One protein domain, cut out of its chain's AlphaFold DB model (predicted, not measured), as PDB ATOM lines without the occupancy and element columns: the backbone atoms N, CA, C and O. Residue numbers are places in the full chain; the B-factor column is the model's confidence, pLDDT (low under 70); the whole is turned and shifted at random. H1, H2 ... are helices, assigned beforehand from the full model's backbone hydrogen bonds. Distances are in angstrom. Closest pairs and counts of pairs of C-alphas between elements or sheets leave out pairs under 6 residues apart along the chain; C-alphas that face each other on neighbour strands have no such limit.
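Overview. This is residues 12 to 20 and 27 to 69 of the 242 residues of the protein "Methyltransferase domain-containing protein" of Actinobacteria bacterium (UniProt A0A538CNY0). H5 makes the middle of an elongated domain, with H1 and short H2 packed on it, H3 partly overlapping it, and H4 turned across the far end of H3. The 52 printed residues have five named helices, H1 to H5 in order, and no named strand: all helix. The whole is compact, radius of gyration of the C-alphas 11.2 A, spanning 33 by 21 by 18 A.

Arrangement. H5, residues 57 to 68, is the hub. H3, residues 34 to 45, touches it at a shallow tilt of 23 degrees, opposite ways; the closest C-alphas, Leu 38 and Ala 57, are 5.0 A apart. H1, residues 12 to 20, touches H5's residues 63 to 67 alone, closest C-alphas Glu 14 and Thr 63, 6.4 A. H2, residues 28 to 32, touches H5, closest C-alphas Leu 31 and Tyr 60, 5.3 A. H4, residues 48 to 54, only just touches H3, only at the corner, with 3 pairs of C-alphas within 8 A, closest Val 45 and Phe 51, 6.2 A. Every O i to N i+4 pair in H1 to H5 is within hydrogen-bond range.

Along the chain. H5 measures 17.1 A, H3 16.3 A. C-alpha 12 is at (98.662, 106.228, 140.900), C-alpha 68 at (104.009, 111.047, 149.104).

Size, cuts and confidence. Residues 21 to 26 are not printed; C-alphas 20 and 27 are 11.4 A apart. No printed residue is under 70 in pLDDT.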
ATOM      1  N   SER A  12      99.813 106.937 141.463       97.06
ATOM      2  CA  SER A  12      98.662 106.228 140.900       97.06
ATOM      3  C   SER A  12      98.959 104.744 140.702       97.06
ATOM      4  O   SER A  12      98.064 103.920 140.887       97.06
ATOM      5  N   ARG A  13     100.209 104.386 140.383       97.06
ATOM      6  CA  ARG A  13     100.649 102.986 140.336       97.06
ATOM      7  C   ARG A  13     100.673 102.345 141.720       97.06
ATOM      8  O   ARG A  13     100.215 101.214 141.832       97.06
ATOM      9  N   GLU A  14     101.160 103.042 142.750       97.75
ATOM     10  CA  GLU A  14     101.161 102.521 144.132       97.75
ATOM     11  C   GLU A  14      99.733 102.166 144.595       97.75
ATOM     12  O   GLU A  14      99.496 101.050 145.062       97.75
ATOM     13  N   GLU A  15      98.755 103.058 144.380       97.88
ATOM     14  CA  GLU A  15      97.347 102.774 144.694       97.88
ATOM     15  C   GLU A  15      96.775 101.645 143.821       97.88
ATOM     16  O   GLU A  15      96.090 100.750 144.326       97.88
ATOM     17  N   ALA A  16      97.020 101.680 142.506       98.25
ATOM     18  CA  ALA A  16      96.471 100.694 141.578       98.25
ATOM     19  C   ALA A  16      96.981  99.277 141.871       98.25
ATOM     20  O   ALA A  16      96.202  98.325 141.806       98.25
ATOM     21  N   GLU A  17      98.262  99.139 142.220       98.38
ATOM     22  CA  GLU A  17      98.863  97.872 142.639       98.38
ATOM     23  C   GLU A  17      98.222  97.362 143.937       98.38
ATOM     24  O   GLU A  17      97.826  96.197 143.985       98.38
ATOM     25  N   LEU A  18      98.007  98.223 144.940       98.44
ATOM     26  CA  LEU A  18      97.390  97.807 146.205       98.44
ATOM     27  C   LEU A  18      95.942  97.357 145.986       98.44
ATOM     28  O   LEU A  18      95.509  96.324 146.497       98.44
ATOM     29  N   ARG A  19      95.194  98.117 145.181       98.44
ATOM     30  CA  ARG A  19      93.819  97.786 144.800       98.44
ATOM     31  C   ARG A  19      93.739  96.458 144.058       98.44
ATOM     32  O   ARG A  19      92.842  95.668 144.329       98.44
ATOM     33  N   ALA A  20      94.658  96.207 143.131       98.50
ATOM     34  CA  ALA A  20      94.703  94.955 142.385       98.50
ATOM     35  C   ALA A  20      95.118  93.764 143.264       98.50
ATOM     36  O   ALA A  20      94.588  92.672 143.072       98.50
ATOM     37  N   ARG A  27      89.818  98.867 150.284       97.00
ATOM     38  CA  ARG A  27      89.034  99.931 150.917       97.00
ATOM     39  C   ARG A  27      89.753 101.260 150.725       97.00
ATOM     40  O   ARG A  27      90.836 101.468 151.260       97.00
ATOM     41  N   LEU A  28      89.157 102.163 149.941       95.56
ATOM     42  CA  LEU A  28      89.755 103.476 149.677       95.56
ATOM     43  C   LEU A  28      89.813 104.337 150.947       95.56
ATOM     44  O   LEU A  28      90.774 105.076 151.125       95.56
ATOM     45  N   ASP A  29      88.823 104.207 151.836       95.88
ATOM     46  CA  ASP A  29      88.798 104.899 153.128       95.88
ATOM     47  C   ASP A  29      90.037 104.570 153.966       95.88
ATOM     48  O   ASP A  29      90.671 105.485 154.483       95.88
ATOM     49  N   ARG A  30      90.468 103.301 153.984       94.88
ATOM     50  CA  ARG A  30      91.687 102.879 154.681       94.88
ATOM     51  C   ARG A  30      92.956 103.517 154.135       94.88
ATOM     52  O   ARG A  30      93.876 103.766 154.900       94.88
ATOM     53  N   LEU A  31      93.010 103.798 152.833       94.44
ATOM     54  CA  LEU A  31      94.147 104.501 152.234       94.44
ATOM     55  C   LEU A  31      94.106 106.007 152.527       94.44
ATOM     56  O   LEU A  31      95.150 106.625 152.705       94.44
ATOM     57  N   GLN A  32      92.915 106.606 152.570       93.88
ATOM     58  CA  GLN A  32      92.731 108.043 152.807       93.88
ATOM     59  C   GLN A  32      92.876 108.430 154.284       93.88
ATOM     60  O   GLN A  32      93.354 109.520 154.586       93.88
ATOM     61  N   HIS A  33      92.485 107.531 155.186       93.38
ATOM     62  CA  HIS A  33      92.492 107.703 156.640       93.38
ATOM     63  C   HIS A  33      93.464 106.723 157.306       93.38
ATOM     64  O   HIS A  33      93.181 106.156 158.359       93.38
ATOM     65  N   TYR A  34      94.604 106.481 156.656       92.00
ATOM     66  CA  TYR A  34      95.534 105.419 157.037       92.00
ATOM     67  C   TYR A  34      95.991 105.512 158.498       92.00
ATOM     68  O   TYR A  34      96.073 104.477 159.149       92.00
ATOM     69  N   GLN A  35      96.224 106.722 159.024       89.50
ATOM     70  CA  GLN A  35      96.683 106.921 160.401       89.50
ATOM     71  C   GLN A  35      95.612 106.495 161.411       89.50
ATOM     72  O   GLN A  35      95.893 105.694 162.292       89.50
ATOM     73  N   ASP A  36      94.362 106.926 161.213       90.62
ATOM     74  CA  ASP A  36      93.248 106.565 162.097       90.62
ATOM     75  C   ASP A  36      93.042 105.039 162.143       90.62
ATOM     76  O   ASP A  36      92.762 104.461 163.193       90.62
ATOM     77  N   HIS A  37      93.191 104.366 160.997       91.94
ATOM     78  CA  HIS A  37      93.087 102.909 160.917       91.94
ATOM     79  C   HIS A  37      94.286 102.186 161.529       91.94
ATOM     80  O   HIS A  37      94.101 101.111 162.103       91.94
ATOM     81  N   LEU A  38      95.486 102.752 161.392       90.31
ATOM     82  CA  LEU A  38      96.705 102.231 161.997       90.31
ATOM     83  C   LEU A  38      96.596 102.262 163.522       90.31
ATOM     84  O   LEU A  38      96.766 101.227 164.165       90.31
ATOM     85  N   ASP A  39      96.226 103.416 164.074       89.62
ATOM     86  CA  ASP A  39      96.091 103.628 165.515       89.62
ATOM     87  C   ASP A  39      94.986 102.738 166.101       89.62
ATOM     88  O   ASP A  39      95.160 102.128 167.157       89.62
ATOM     89  N   ALA A  40      93.860 102.599 165.389       90.25
ATOM     90  CA  ALA A  40      92.767 101.724 165.804       90.25
ATOM     91  C   ALA A  40      93.177 100.242 165.828       90.25
ATOM     92  O   ALA A  40      92.920  99.558 166.818       90.25
ATOM     93  N   GLU A  41      93.831  99.738 164.774       90.88
ATOM     94  CA  GLU A  41      94.292  98.344 164.737       90.88
ATOM     95  C   GLU A  41      95.389  98.096 165.783       90.88
ATOM     96  O   GLU A  41      95.383  97.061 166.452       90.88
ATOM     97  N   PHE A  42      96.292  99.056 165.998       89.44
ATOM     98  CA  PHE A  42      97.315  98.941 167.035       89.44
ATOM     99  C   PHE A  42      96.705  98.892 168.441       89.44
ATOM    100  O   PHE A  42      97.087  98.037 169.244       89.44
ATOM    101  N   ALA A  43      95.704  99.731 168.724       88.44
ATOM    102  CA  ALA A  43      94.974  99.713 169.991       88.44
ATOM    103  C   ALA A  43      94.236  98.382 170.240       88.44
ATOM    104  O   ALA A  43      94.095  97.967 171.393       88.44
ATOM    105  N   GLU A  44      93.782  97.701 169.184       89.81
ATOM    106  CA  GLU A  44      93.159  96.373 169.272       89.81
ATOM    107  C   GLU A  44      94.182  95.251 169.508       89.81
ATOM    108  O   GLU A  44      93.938  94.358 170.324       89.81
ATOM    109  N   VAL A  45      95.325  95.281 168.813       90.19
ATOM    110  CA  VAL A  45      96.373  94.248 168.921       90.19
ATOM    111  C   VAL A  45      97.156  94.369 170.234       90.19
ATOM    112  O   VAL A  45      97.492  93.356 170.850       90.19
ATOM    113  N   GLY A  46      97.462  95.595 170.668       82.25
ATOM    114  CA  GLY A  46      98.094  95.913 171.954       82.25
ATOM    115  C   GLY A  46      99.560  95.484 172.115       82.25
ATOM    116  O   GLY A  46     100.146  95.715 173.173       82.25
ATOM    117  N   HIS A  47     100.161  94.863 171.096       84.62
ATOM    118  CA  HIS A  47     101.545  94.390 171.105       84.62
ATOM    119  C   HIS A  47     102.225  94.628 169.753       84.62
ATOM    120  O   HIS A  47     101.800  94.080 168.736       84.62
ATOM    121  N   GLU A  48     103.316  95.391 169.771       83.88
ATOM    122  CA  GLU A  48     104.088  95.811 168.596       83.88
ATOM    123  C   GLU A  48     104.586  94.639 167.736       83.88
ATOM    124  O   GLU A  48     104.322  94.604 166.534       83.88
ATOM    125  N   ASP A  49     105.194  93.618 168.349       84.19
ATOM    126  CA  ASP A  49     105.677  92.436 167.623       84.19
ATOM    127  C   ASP A  49     104.557  91.749 166.829       84.19
ATOM    128  O   ASP A  49     104.726  91.380 165.668       84.19
ATOM    129  N   THR A  50     103.388  91.569 167.448       85.38
ATOM    130  CA  THR A  50     102.231  90.946 166.792       85.38
ATOM    131  C   THR A  50     101.688  91.844 165.687       85.38
ATOM    132  O   THR A  50     101.299  91.346 164.626       85.38
ATOM    133  N   PHE A  51     101.685  93.157 165.917       87.88
ATOM    134  CA  PHE A  51     101.199  94.146 164.969       87.88
ATOM    135  C   PHE A  51     101.991  94.095 163.658       87.88
ATOM    136  O   PHE A  51     101.401  93.844 162.609       87.88
ATOM    137  N   TYR A  52     103.323  94.189 163.699       84.19
ATOM    138  CA  TYR A  52     104.146  94.145 162.478       84.19
ATOM    139  C   TYR A  52     104.053  92.831 161.702       84.19
ATOM    140  O   TYR A  52     104.306  92.804 160.498       84.19
ATOM    141  N   LEU A  53     103.700  91.732 162.368       87.38
ATOM    142  CA  LEU A  53     103.584  90.422 161.731       87.38
ATOM    143  C   LEU A  53     102.226  90.181 161.073       87.38
ATOM    144  O   LEU A  53     102.110  89.258 160.271       87.38
ATOM    145  N   THR A  54     101.196  90.947 161.434       89.25
ATOM    146  CA  THR A  54      99.806  90.623 161.065       89.25
ATOM    147  C   THR A  54      98.998  91.796 160.519       89.25
ATOM    148  O   THR A  54      97.952  91.565 159.914       89.25
ATOM    149  N   SER A  55      99.465  93.034 160.697       91.31
ATOM    150  CA  SER A  55      98.695  94.246 160.416       91.31
ATOM    151  C   SER A  55      98.374  94.421 158.934       91.31
ATOM    152  O   SER A  55      99.254  94.426 158.068       91.31
ATOM    153  N   MET A  56      97.090  94.661 158.659       92.56
ATOM    154  CA  MET A  56      96.634  95.114 157.347       92.56
ATOM    155  C   MET A  56      96.565  96.638 157.267       92.56
ATOM    156  O   MET A  56      96.679  97.178 156.170       92.56
ATOM    157  N   ALA A  57      96.382  97.364 158.375       91.62
ATOM    158  CA  ALA A  57      96.429  98.827 158.349       91.62
ATOM    159  C   ALA A  57      97.836  99.339 158.007       91.62
ATOM    160  O   ALA A  57      97.965 100.307 157.257       91.62
ATOM    161  N   TYR A  58      98.887  98.642 158.448       92.50
ATOM    162  CA  TYR A  58     100.271  98.983 158.125       92.50
ATOM    163  C   TYR A  58     100.554  98.876 156.620       92.50
ATOM    164  O   TYR A  58     101.231  99.733 156.062       92.50
ATOM    165  N   LEU A  59      99.938  97.914 155.922       94.25
ATOM    166  CA  LEU A  59      99.989  97.815 154.458       94.25
ATOM    167  C   LEU A  59      99.441  99.082 153.764       94.25
ATOM    168  O   LEU A  59     100.057  99.595 152.822       94.25
ATOM    169  N   TYR A  60      98.301  99.606 154.230       96.75
ATOM    170  CA  TYR A  60      97.723 100.856 153.718       96.75
ATOM    171  C   TYR A  60      98.587 102.068 154.077       96.75
ATOM    172  O   TYR A  60      98.846 102.896 153.205       96.75
ATOM    173  N   ASN A  61      99.075 102.142 155.318       95.00
ATOM    174  CA  ASN A  61      99.968 103.198 155.791       95.00
ATOM    175  C   ASN A  61     101.244 103.290 154.941       95.00
ATOM    176  O   ASN A  61     101.559 104.353 154.410       95.00
ATOM    177  N   LEU A  62     101.930 102.165 154.722       96.06
ATOM    178  CA  LEU A  62     103.136 102.113 153.893       96.06
ATOM    179  C   LEU A  62     102.855 102.523 152.442       96.06
ATOM    180  O   LEU A  62     103.665 103.224 151.835       96.06
ATOM    181  N   THR A  63     101.699 102.139 151.892       97.69
ATOM    182  CA  THR A  63     101.303 102.530 150.528       97.69
ATOM    183  C   THR A  63     101.034 104.032 150.441       97.69
ATOM    184  O   THR A  63     101.574 104.702 149.560       97.69
ATOM    185  N   ALA A  64     100.258 104.587 151.377       96.81
ATOM    186  CA  ALA A  64      99.993 106.022 151.447       96.81
ATOM    187  C   ALA A  64     101.291 106.820 151.614       96.81
ATOM    188  O   ALA A  64     101.492 107.829 150.936       96.81
ATOM    189  N   PHE A  65     102.209 106.343 152.457       94.69
ATOM    190  CA  PHE A  65     103.494 106.994 152.660       94.69
ATOM    191  C   PHE A  65     104.369 106.950 151.402       94.69
ATOM    192  O   PHE A  65     104.904 107.988 151.002       94.69
ATOM    193  N   ALA A  66     104.443 105.809 150.709       97.00
ATOM    194  CA  ALA A  66     105.161 105.692 149.438       97.00
ATOM    195  C   ALA A  66     104.644 106.692 148.387       97.00
ATOM    196  O   ALA A  66     105.437 107.354 147.713       97.00
ATOM    197  N   MET A  67     103.322 106.884 148.305       97.62
ATOM    198  CA  MET A  67     102.679 107.837 147.389       97.62
ATOM    199  C   MET A  67     103.099 109.299 147.614       97.62
ATOM    200  O   MET A  67     103.023 110.098 146.682       97.62
ATOM    201  N   THR A  68     103.562 109.670 148.813       96.50
ATOM    202  CA  THR A  68     104.009 111.047 149.104       96.50
ATOM    203  C   THR A  68     105.343 111.402 148.444       96.50
ATOM    204  O   THR A  68     105.634 112.578 148.225       96.50
ATOM    205  N   GLY A  69     106.186 110.405 148.155       95.88
ATOM    206  CA  GLY A  69     107.551 110.629 147.681       95.88
ATOM    207  C   GLY A  69     108.505 111.218 148.717       95.88
ATOM    208  O   GLY A  69     109.591 111.670 148.347       95.88
TER     209      GLY A  69